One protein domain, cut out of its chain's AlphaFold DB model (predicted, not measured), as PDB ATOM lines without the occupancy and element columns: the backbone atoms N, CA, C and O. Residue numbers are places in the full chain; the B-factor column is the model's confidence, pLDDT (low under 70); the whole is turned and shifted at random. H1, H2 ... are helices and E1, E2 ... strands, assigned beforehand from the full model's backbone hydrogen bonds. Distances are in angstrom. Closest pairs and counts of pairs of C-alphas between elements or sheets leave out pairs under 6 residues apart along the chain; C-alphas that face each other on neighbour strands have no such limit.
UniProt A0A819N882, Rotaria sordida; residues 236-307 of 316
ATOM      1  N   ASN A 236     134.273 130.381 186.810       88.88
ATOM      2  CA  ASN A 236     135.019 131.090 185.765       88.88
ATOM      3  C   ASN A 236     135.884 132.249 186.299       88.88
ATOM      4  O   ASN A 236     136.795 132.700 185.608       88.88
ATOM      5  N   HIS A 237     135.649 132.696 187.537       89.12
ATOM      6  CA  HIS A 237     136.372 133.794 188.179       89.12
ATOM      7  C   HIS A 237     136.920 133.365 189.537       89.12
ATOM      8  O   HIS A 237     136.182 132.859 190.381       89.12
ATOM      9  N   ILE A 238     138.211 133.610 189.767       85.88
ATOM     10  CA  ILE A 238     138.829 133.486 191.089       85.88
ATOM     11  C   ILE A 238     139.262 134.856 191.595       85.88
ATOM     12  O   ILE A 238     139.962 135.598 190.905       85.88
ATOM     13  N   HIS A 239     138.903 135.150 192.843       86.75
ATOM     14  CA  HIS A 239     139.401 136.298 193.584       86.75
ATOM     15  C   HIS A 239     140.298 135.830 194.734       86.75
ATOM     16  O   HIS A 239     139.852 135.158 195.661       86.75
ATOM     17  N   LEU A 240     141.581 136.172 194.662       80.31
ATOM     18  CA  LEU A 240     142.569 135.844 195.677       80.31
ATOM     19  C   LEU A 240     142.774 137.026 196.610       80.31
ATOM     20  O   LEU A 240     143.381 138.016 196.210       80.31
ATOM     21  N   CYS A 241     142.336 136.878 197.857       78.25
ATOM     22  CA  CYS A 241     142.476 137.921 198.878       78.25
ATOM     23  C   CYS A 241     143.605 137.634 199.894       78.25
ATOM     24  O   CYS A 241     143.994 138.503 200.671       78.25
ATOM     25  N   CYS A 242     144.143 136.406 199.927       76.25
ATOM     26  CA  CYS A 242     145.182 135.994 200.875       76.25
ATOM     27  C   CYS A 242     146.068 134.855 200.329       76.25
ATOM     28  O   CYS A 242     145.569 133.890 199.746       76.25
ATOM     29  N   ILE A 243     147.386 134.919 200.578       74.94
ATOM     30  CA  ILE A 243     148.349 133.887 200.143       74.94
ATOM     31  C   ILE A 243     148.181 132.557 200.890       74.94
ATOM     32  O   ILE A 243     148.479 131.491 200.355       74.94
ATOM     33  N   GLU A 244     147.694 132.592 202.129       76.25
ATOM     34  CA  GLU A 244     147.471 131.388 202.931       76.25
ATOM     35  C   GLU A 244     146.337 130.549 202.347       76.25
ATOM     36  O   GLU A 244     146.447 129.325 202.295       76.25
ATOM     37  N   ALA A 245     145.282 131.204 201.846       73.50
ATOM     38  CA  ALA A 245     144.198 130.538 201.131       73.50
ATOM     39  C   ALA A 245     144.718 129.870 199.852       73.50
ATOM     40  O   ALA A 245     144.384 128.719 199.579       73.50
ATOM     41  N   LEU A 246     145.609 130.552 199.124       75.62
ATOM     42  CA  LEU A 246     146.254 130.010 197.932       75.62
ATOM     43  C   LEU A 246     147.096 128.760 198.250       75.62
ATOM     44  O   LEU A 246     146.998 127.758 197.549       75.62
ATOM     45  N   ASN A 247     147.875 128.785 199.336       77.50
ATOM     46  CA  ASN A 247     148.710 127.652 199.752       77.50
ATOM     47  C   ASN A 247     147.901 126.461 200.296       77.50
ATOM     48  O   ASN A 247     148.370 125.326 200.229       77.50
ATOM     49  N   LYS A 248     146.714 126.710 200.862       80.31
ATOM     50  CA  LYS A 248     145.821 125.669 201.398       80.31
ATOM     51  C   LYS A 248     144.855 125.110 200.350       80.31
ATOM     52  O   LYS A 248     144.238 124.074 200.598       80.31
ATOM     53  N   CYS A 249     144.709 125.770 199.201       80.69
ATOM     54  CA  CYS A 249     143.809 125.334 198.143       80.69
ATOM     55  C   CYS A 249     144.324 124.040 197.496       80.69
ATOM     56  O   CYS A 249     145.422 124.002 196.944       80.69
ATOM     57  N   LYS A 250     143.520 122.975 197.568       83.94
ATOM     58  CA  LYS A 250     143.807 121.676 196.931       83.94
ATOM     59  C   LYS A 250     143.039 121.466 195.623       83.94
ATOM     60  O   LYS A 250     143.249 120.461 194.953       83.94
ATOM     61  N   ASN A 251     142.143 122.389 195.286       86.38
ATOM     62  CA  ASN A 251     141.258 122.277 194.136       86.38
ATOM     63  C   ASN A 251     141.919 122.870 192.888       86.38
ATOM     64  O   ASN A 251     142.620 123.878 192.971       86.38
ATOM     65  N   TYR A 252     141.640 122.262 191.735       88.94
ATOM     66  CA  TYR A 252     142.017 122.787 190.427       88.94
ATOM     67  C   TYR A 252     140.769 123.263 189.682       88.94
ATOM     68  O   TYR A 252     139.822 122.499 189.486       88.94
ATOM     69  N   PHE A 253     140.759 124.525 189.265       88.25
ATOM     70  CA  PHE A 253     139.616 125.171 188.632       88.25
ATOM     71  C   PHE A 253     139.860 125.301 187.125       88.25
ATOM     72  O   PHE A 253     140.398 126.293 186.631       88.25
ATOM     73  N   GLN A 254     139.473 124.269 186.376       90.62
ATOM     74  CA  GLN A 254     139.816 124.134 184.956       90.62
ATOM     75  C   GLN A 254     139.182 125.180 184.021       90.62
ATOM     76  O   GLN A 254     139.718 125.420 182.939       90.62
ATOM     77  N   ASN A 255     138.059 125.791 184.410       87.88
ATOM     78  CA  ASN A 255     137.265 126.690 183.558       87.88
ATOM     79  C   ASN A 255     137.454 128.179 183.876       87.88
ATOM     80  O   ASN A 255     136.718 129.015 183.361       87.88
ATOM     81  N   VAL A 256     138.449 128.515 184.696       88.00
ATOM     82  CA  VAL A 256     138.714 129.901 185.088       88.00
ATOM     83  C   VAL A 256     139.316 130.687 183.931       88.00
ATOM     84  O   VAL A 256     140.323 130.286 183.346       88.00
ATOM     85  N   THR A 257     138.699 131.827 183.638       86.88
ATOM     86  CA  THR A 257     139.117 132.811 182.630       86.88
ATOM     87  C   THR A 257     139.443 134.164 183.253       86.88
ATOM     88  O   THR A 257     140.207 134.943 182.684       86.88
ATOM     89  N   ASP A 258     138.921 134.436 184.446       85.56
ATOM     90  CA  ASP A 258     139.084 135.702 185.144       85.56
ATOM     91  C   ASP A 258     139.857 135.484 186.451       85.56
ATOM     92  O   ASP A 258     139.514 134.625 187.267       85.56
ATOM     93  N   LEU A 259     140.891 136.293 186.682       85.50
ATOM     94  CA  LEU A 259     141.684 136.266 187.909       85.50
ATOM     95  C   LEU A 259     141.776 137.668 188.511       85.50
ATOM     96  O   LEU A 259     142.300 138.590 187.889       85.50
ATOM     97  N   THR A 260     141.318 137.815 189.753       84.94
ATOM     98  CA  THR A 260     141.589 138.995 190.580       84.94
ATOM     99  C   THR A 260     142.568 138.623 191.683       84.94
ATOM    100  O   THR A 260     142.334 137.665 192.416       84.94
ATOM    101  N   VAL A 261     143.641 139.392 191.840       78.88
ATOM    102  CA  VAL A 261     144.601 139.247 192.935       78.88
ATOM    103  C   VAL A 261     144.593 140.512 193.788       78.88
ATOM    104  O   VAL A 261     145.146 141.538 193.400       78.88
ATOM    105  N   ASP A 262     143.971 140.410 194.956       76.31
ATOM    106  CA  ASP A 262     143.858 141.428 196.006       76.31
ATOM    107  C   ASP A 262     144.555 140.938 197.286       76.31
ATOM    108  O   ASP A 262     143.996 140.853 198.377       76.31
ATOM    109  N   CYS A 263     145.800 140.486 197.147       63.53
ATOM    110  CA  CYS A 263     146.578 139.971 198.268       63.53
ATOM    111  C   CYS A 263     147.613 141.007 198.714       63.53
ATOM    112  O   CYS A 263     148.444 141.456 197.918       63.53
ATOM    113  N   LYS A 264     147.680 141.291 200.021       61.81
ATOM    114  CA  LYS A 264     148.905 141.822 200.644       61.81
ATOM    115  C   LYS A 264     149.964 140.711 200.656       61.81
ATOM    116  O   LYS A 264     150.086 139.972 201.625       61.81
ATOM    117  N   LEU A 265     150.689 140.547 199.554       57.97
ATOM    118  CA  LEU A 265     151.782 139.579 199.461       57.97
ATOM    119  C   LEU A 265     153.035 140.151 200.122       57.97
ATOM    120  O   LEU A 265     153.885 140.724 199.457       57.97
ATOM    121  N   ASP A 266     153.172 139.984 201.433       53.84
ATOM    122  CA  ASP A 266     154.409 140.360 202.138       53.84
ATOM    123  C   ASP A 266     155.549 139.335 201.980       53.84
ATOM    124  O   ASP A 266     156.598 139.452 202.607       53.84
ATOM    125  N   SER A 267     155.395 138.298 201.153       50.19
ATOM    126  CA  SER A 267     156.351 137.190 201.147       50.19
ATOM    127  C   SER A 267     157.425 137.332 200.066       50.19
ATOM    128  O   SER A 267     157.201 137.005 198.899       50.19
ATOM    129  N   CYS A 268     158.629 137.711 200.491       47.94
ATOM    130  CA  CYS A 268     159.844 137.812 199.682       47.94
ATOM    131  C   CYS A 268     160.335 136.530 198.970       47.94
ATOM    132  O   CYS A 268     161.385 136.630 198.357       47.94
ATOM    133  N   ASN A 269     159.701 135.341 199.018       49.12
ATOM    134  CA  ASN A 269     160.456 134.126 198.625       49.12
ATOM    135  C   ASN A 269     159.744 132.907 198.001       49.12
ATOM    136  O   ASN A 269     160.342 131.835 197.946       49.12
ATOM    137  N   LYS A 270     158.525 133.009 197.454       61.03
ATOM    138  CA  LYS A 270     157.999 131.951 196.556       61.03
ATOM    139  C   LYS A 270     157.332 132.570 195.335       61.03
ATOM    140  O   LYS A 270     156.581 133.531 195.478       61.03
ATOM    141  N   SER A 271     157.626 132.052 194.138       70.62
ATOM    142  CA  SER A 271     156.997 132.543 192.908       70.62
ATOM    143  C   SER A 271     155.507 132.209 192.959       70.62
ATOM    144  O   SER A 271     155.108 131.051 192.826       70.62
ATOM    145  N   ILE A 272     154.682 133.233 193.188       77.94
ATOM    146  CA  ILE A 272     153.219 133.135 193.197       77.94
ATOM    147  C   ILE A 272     152.688 132.453 191.938       77.94
ATOM    148  O   ILE A 272     151.679 131.759 191.995       77.94
ATOM    149  N   THR A 273     153.402 132.589 190.821       79.19
ATOM    150  CA  THR A 273     153.048 131.936 189.567       79.19
ATOM    151  C   THR A 273     153.055 130.421 189.671       79.19
ATOM    152  O   THR A 273     152.140 129.780 189.169       79.19
ATOM    153  N   THR A 274     154.017 129.841 190.394       82.88
ATOM    154  CA  THR A 274     154.078 128.394 190.615       82.88
ATOM    155  C   THR A 274     152.865 127.929 191.409       82.88
ATOM    156  O   THR A 274     152.291 126.886 191.109       82.88
ATOM    157  N   THR A 275     152.447 128.705 192.411       84.12
ATOM    158  CA  THR A 275     151.273 128.369 193.221       84.12
ATOM    159  C   THR A 275     149.976 128.559 192.436       84.12
ATOM    160  O   THR A 275     149.097 127.708 192.500       84.12
ATOM    161  N   LEU A 276     149.870 129.624 191.641       86.38
ATOM    162  CA  LEU A 276     148.719 129.883 190.776       86.38
ATOM    163  C   LEU A 276     148.554 128.803 189.707       86.38
ATOM    164  O   LEU A 276     147.461 128.278 189.534       86.38
ATOM    165  N   ASN A 277     149.639 128.404 189.048       87.19
ATOM    166  CA  ASN A 277     149.586 127.401 187.986       87.19
ATOM    167  C   ASN A 277     149.174 126.005 188.496       87.19
ATOM    168  O   ASN A 277     148.825 125.136 187.706       87.19
ATOM    169  N   ARG A 278     149.201 125.776 189.820       87.00
ATOM    170  CA  ARG A 278     148.676 124.552 190.452       87.00
ATOM    171  C   ARG A 278     147.166 124.564 190.645       87.00
ATOM    172  O   ARG A 278     146.593 123.492 190.793       87.00
ATOM    173  N   ILE A 279     146.543 125.739 190.695       87.50
ATOM    174  CA  ILE A 279     145.111 125.879 190.989       87.50
ATOM    175  C   ILE A 279     144.298 126.302 189.765       87.50
ATOM    176  O   ILE A 279     143.108 126.015 189.715       87.50
ATOM    177  N   ILE A 280     144.912 126.960 188.780       89.00
ATOM    178  CA  ILE A 280     144.238 127.444 187.572       89.00
ATOM    179  C   ILE A 280     145.110 127.274 186.325       89.00
ATOM    180  O   ILE A 280     146.335 127.385 186.413       89.00
ATOM    181  N   PRO A 281     144.495 127.094 185.143       89.19
ATOM    182  CA  PRO A 281     145.202 127.137 183.872       89.19
ATOM    183  C   PRO A 281     145.523 128.588 183.490       89.19
ATOM    184  O   PRO A 281     144.742 129.240 182.799       89.19
ATOM    185  N   LEU A 282     146.694 129.090 183.895       88.12
ATOM    186  CA  LEU A 282     147.139 130.457 183.576       88.12
ATOM    187  C   LEU A 282     147.039 130.821 182.078       88.12
ATOM    188  O   LEU A 282     146.569 131.920 181.777       88.12
ATOM    189  N   PRO A 283     147.333 129.915 181.120       89.31
ATOM    190  CA  PRO A 283     147.147 130.211 179.704       89.31
ATOM    191  C   PRO A 283     145.707 130.534 179.296       89.31
ATOM    192  O   PRO A 283     145.515 131.174 178.271       89.31
ATOM    193  N   ARG A 284     144.685 130.122 180.055       86.75
ATOM    194  CA  ARG A 284     143.272 130.400 179.736       86.75
ATOM    195  C   ARG A 284     142.772 131.727 180.299       86.75
ATOM    196  O   ARG A 284     141.651 132.117 179.985       86.75
ATOM    197  N   ILE A 285     143.573 132.416 181.111       86.56
ATOM    198  CA  ILE A 285     143.162 133.683 181.709       86.56
ATOM    199  C   ILE A 285     143.066 134.742 180.617       86.56
ATOM    200  O   ILE A 285     144.048 135.060 179.949       86.56
ATOM    201  N   THR A 286     141.865 135.285 180.457       82.69
ATOM    202  CA  THR A 286     141.545 136.366 179.525       82.69
ATOM    203  C   THR A 286     141.408 137.707 180.229       82.69
ATOM    204  O   THR A 286     141.505 138.742 179.578       82.69
ATOM    205  N   LYS A 287     141.257 137.721 181.558       81.75
ATOM    206  CA  LYS A 287     141.173 138.947 182.352       81.75
ATOM    207  C   LYS A 287     141.967 138.820 183.643       81.75
ATOM    208  O   LYS A 287     141.726 137.924 184.449       81.75
ATOM    209  N   LEU A 288     142.871 139.769 183.866       83.31
ATOM    210  CA  LEU A 288     143.699 139.840 185.066       83.31
ATOM    211  C   LEU A 288     143.528 141.200 185.745       83.31
ATOM    212  O   LEU A 288     143.808 142.242 185.153       83.31
ATOM    213  N   ILE A 289     143.069 141.192 186.995       79.69
ATOM    214  CA  ILE A 289     142.982 142.375 187.854       79.69
ATOM    215  C   ILE A 289     143.950 142.176 189.014       79.69
ATOM    216  O   ILE A 289     143.874 141.173 189.711       79.69
ATOM    217  N   ILE A 290     144.852 143.126 189.239       74.94
ATOM    218  CA  ILE A 290     145.799 143.071 190.359       74.94
ATOM    219  C   ILE A 290     145.672 144.364 191.152       74.94
ATOM    220  O   ILE A 290     145.897 145.454 190.617       74.94
ATOM    221  N   GLU A 291     145.283 144.248 192.419       72.44
ATOM    222  CA  GLU A 291     145.174 145.381 193.331       72.44
ATOM    223  C   GLU A 291     146.512 145.586 194.058       72.44
ATOM    224  O   GLU A 291     146.951 144.803 194.902       72.44
ATOM    225  N   PHE A 292     147.221 146.651 193.678       60.28
ATOM    226  CA  PHE A 292     148.572 146.931 194.157       60.28
ATOM    227  C   PHE A 292     148.550 147.607 195.522       60.28
ATOM    228  O   PHE A 292     148.358 148.818 195.625       60.28
ATOM    229  N   ARG A 293     148.840 146.837 196.573       58.81
ATOM    230  CA  ARG A 293     149.385 147.417 197.810       58.81
ATOM    231  C   ARG A 293     150.746 146.851 198.213       58.81
ATOM    232  O   ARG A 293     151.501 147.595 198.823       58.81
ATOM    233  N   ARG A 294     151.088 145.597 197.855       58.84
ATOM    234  CA  ARG A 294     152.386 144.944 198.178       58.84
ATOM    235  C   ARG A 294     152.849 143.862 197.176       58.84
ATOM    236  O   ARG A 294     153.641 143.001 197.522       58.84
ATOM    237  N   PHE A 295     152.347 143.852 195.940       63.69
ATOM    238  CA  PHE A 295     152.703 142.814 194.959       63.69
ATOM    239  C   PHE A 295     154.105 143.061 194.370       63.69
ATOM    240  O   PHE A 295     154.366 144.154 193.862       63.69
ATOM    241  N   SER A 296     155.003 142.068 194.406       70.94
ATOM    242  CA  SER A 296     156.328 142.204 193.783       70.94
ATOM    243  C   SER A 296     156.190 142.353 192.272       70.94
ATOM    244  O   SER A 296     155.581 141.524 191.597       70.94
ATOM    245  N   PHE A 297     156.807 143.386 191.707       67.44
ATOM    246  CA  PHE A 297     156.752 143.617 190.268       67.44
ATOM    247  C   PHE A 297     157.359 142.462 189.452       67.44
ATOM    248  O   PHE A 297     156.882 142.151 188.366       67.44
ATOM    249  N   ILE A 298     158.387 141.787 189.976       72.94
ATOM    250  CA  ILE A 298     158.985 140.626 189.301       72.94
ATOM    251  C   ILE A 298     157.944 139.514 189.160       72.94
ATOM    252  O   ILE A 298     157.737 139.000 188.065       72.94
ATOM    253  N   GLN A 299     157.214 139.229 190.238       75.81
ATOM    254  CA  GLN A 299     156.132 138.248 190.230       75.81
ATOM    255  C   GLN A 299     155.001 138.642 189.270       75.81
ATOM    256  O   GLN A 299     154.342 137.768 188.713       75.81
ATOM    257  N   LEU A 300     154.765 139.945 189.068       78.00
ATOM    258  CA  LEU A 300     153.737 140.434 188.146       78.00
ATOM    259  C   LEU A 300     154.134 140.110 186.714       78.00
ATOM    260  O   LEU A 300     153.317 139.610 185.950       78.00
ATOM    261  N   ILE A 301     155.386 140.395 186.361       74.56
ATOM    262  CA  ILE A 301     155.914 140.084 185.036       74.56
ATOM    263  C   ILE A 301     155.900 138.580 184.798       74.56
ATOM    264  O   ILE A 301     155.429 138.157 183.751       74.56
ATOM    265  N   GLU A 302     156.338 137.774 185.769       80.56
ATOM    266  CA  GLU A 302     156.243 136.313 185.669       80.56
ATOM    267  C   GLU A 302     154.794 135.870 185.412       80.56
ATOM    268  O   GLU A 302     154.546 135.040 184.540       80.56
ATOM    269  N   LEU A 303     153.827 136.447 186.131       82.50
ATOM    270  CA  LEU A 303     152.414 136.112 185.972       82.50
ATOM    271  C   LEU A 303     151.878 136.521 184.595       82.50
ATOM    272  O   LEU A 303     151.174 135.742 183.955       82.50
ATOM    273  N   LEU A 304     152.235 137.712 184.115       81.31
ATOM    274  CA  LEU A 304     151.860 138.194 182.785       81.31
ATOM    275  C   LEU A 304     152.471 137.330 181.673       81.31
ATOM    276  O   LEU A 304     151.783 137.000 180.713       81.31
ATOM    277  N   CYS A 305     153.721 136.884 181.826       80.88
ATOM    278  CA  CYS A 305     154.356 135.958 180.884       80.88
ATOM    279  C   CYS A 305     153.627 134.607 180.785       80.88
ATOM    280  O   CYS A 305     153.691 133.957 179.746       80.88
ATOM    281  N   LEU A 306     152.934 134.183 181.844       83.88
ATOM    282  CA  LEU A 306     152.193 132.919 181.888       83.88
ATOM    283  C   LEU A 306     150.706 133.067 181.540       83.88
ATOM    284  O   LEU A 306     150.000 132.063 181.461       83.88
ATOM    285  N   THR A 307     150.232 134.294 181.320       82.94
ATOM    286  CA  THR A 307     148.831 134.609 181.015       82.94
ATOM    287  C   THR A 307     148.710 135.301 179.646       82.94
ATOM    288  O   THR A 307     148.225 136.428 179.545       82.94
TER     289      THR A 307
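What this domain is: This is residues 236 to 307 of the 316 residues of a protein of Rotaria sordida (UniProt A0A819N882). What shape does the printed part take? A small wall of three short parallel strands, E1, E2 and E3, makes one side of a compact body; H2 and H3 stand opposite it across a gap, and H1 lies beyond the end of E1. How do the pieces follow one another? The printed part has 72 residues, with three named helices and three named strands in the order E1 H1 E2 H2 E3 H3, and the sheet's order is E1 E2 E3, parallel throughout. What are its class and size? The class is mixed, helices and strands, with under half of the residues in named elements. The whole is compact, with a radius of gyration of the C-alphas of 11.0 A and spans of 29 by 24 by 17 A.

Where its parts are: Where do the first elements lie? Strand E1, residues 237 to 240, begins at C-alpha 237 at (136.372, 133.794, 188.179). Helix H1 is residues 243 to 248, and strand E2 is residues 258 to 261. Where do the later ones lie? Helix H2, residues 272 to 279, is 11.1 A long, and strand E3 is residues 287 to 290. Helix H3, residues 297 to 305, is 12.3 A long and ends at C-alpha 305 at (154.356, 135.958, 180.884).

How they stand to each other: How are the strands joined? E1 and E2 are parallel at 9 degrees, with N 240 and O 260 2.8 A apart, within hydrogen-bond range. E2 and E3 are parallel at 6 degrees, with N 261 and O 289 2.8 A apart, also within hydrogen-bond range. E1, H1, E2 and E2, H2, E3 are strand-helix-strand units, two parallel neighbour strands with a helix between, each with a right-handed crossover. How do the helices stand? H1 and H2 only just touch, with 3 pairs of C-alphas within 8 A, the closest those of Asn 247 and Thr 275 at 7.1 A; they run the same way at 37 degrees, only just a steep tilt. H2 and H3 touch, the closest C-alphas being those of Thr 273 and Leu 303 at 5.5 A, and run the same way at a steep tilt of 42 degrees. Are the helices on the sheet, and what of their backbones? H1, H2 and H3 are not on it, with 2, 3 and 3 pairs of C-alphas within 10 A. Every O i to N i+4 pair is within hydrogen-bond range in H1 and H3, but 2 of 4 in H2.

The domain as a whole: How far does it reach? The two C-alphas farthest apart, those of Asn 255 and Cys 268, are 29.9 A apart. Are there cuts or long links? The printed part has no cut and no long link; the link from E1 to H1 is tight. Where is confidence low? The mean pLDDT of the printed part is 77.8, and residues 263 to 270, 292 to 295 and 297 are under 70.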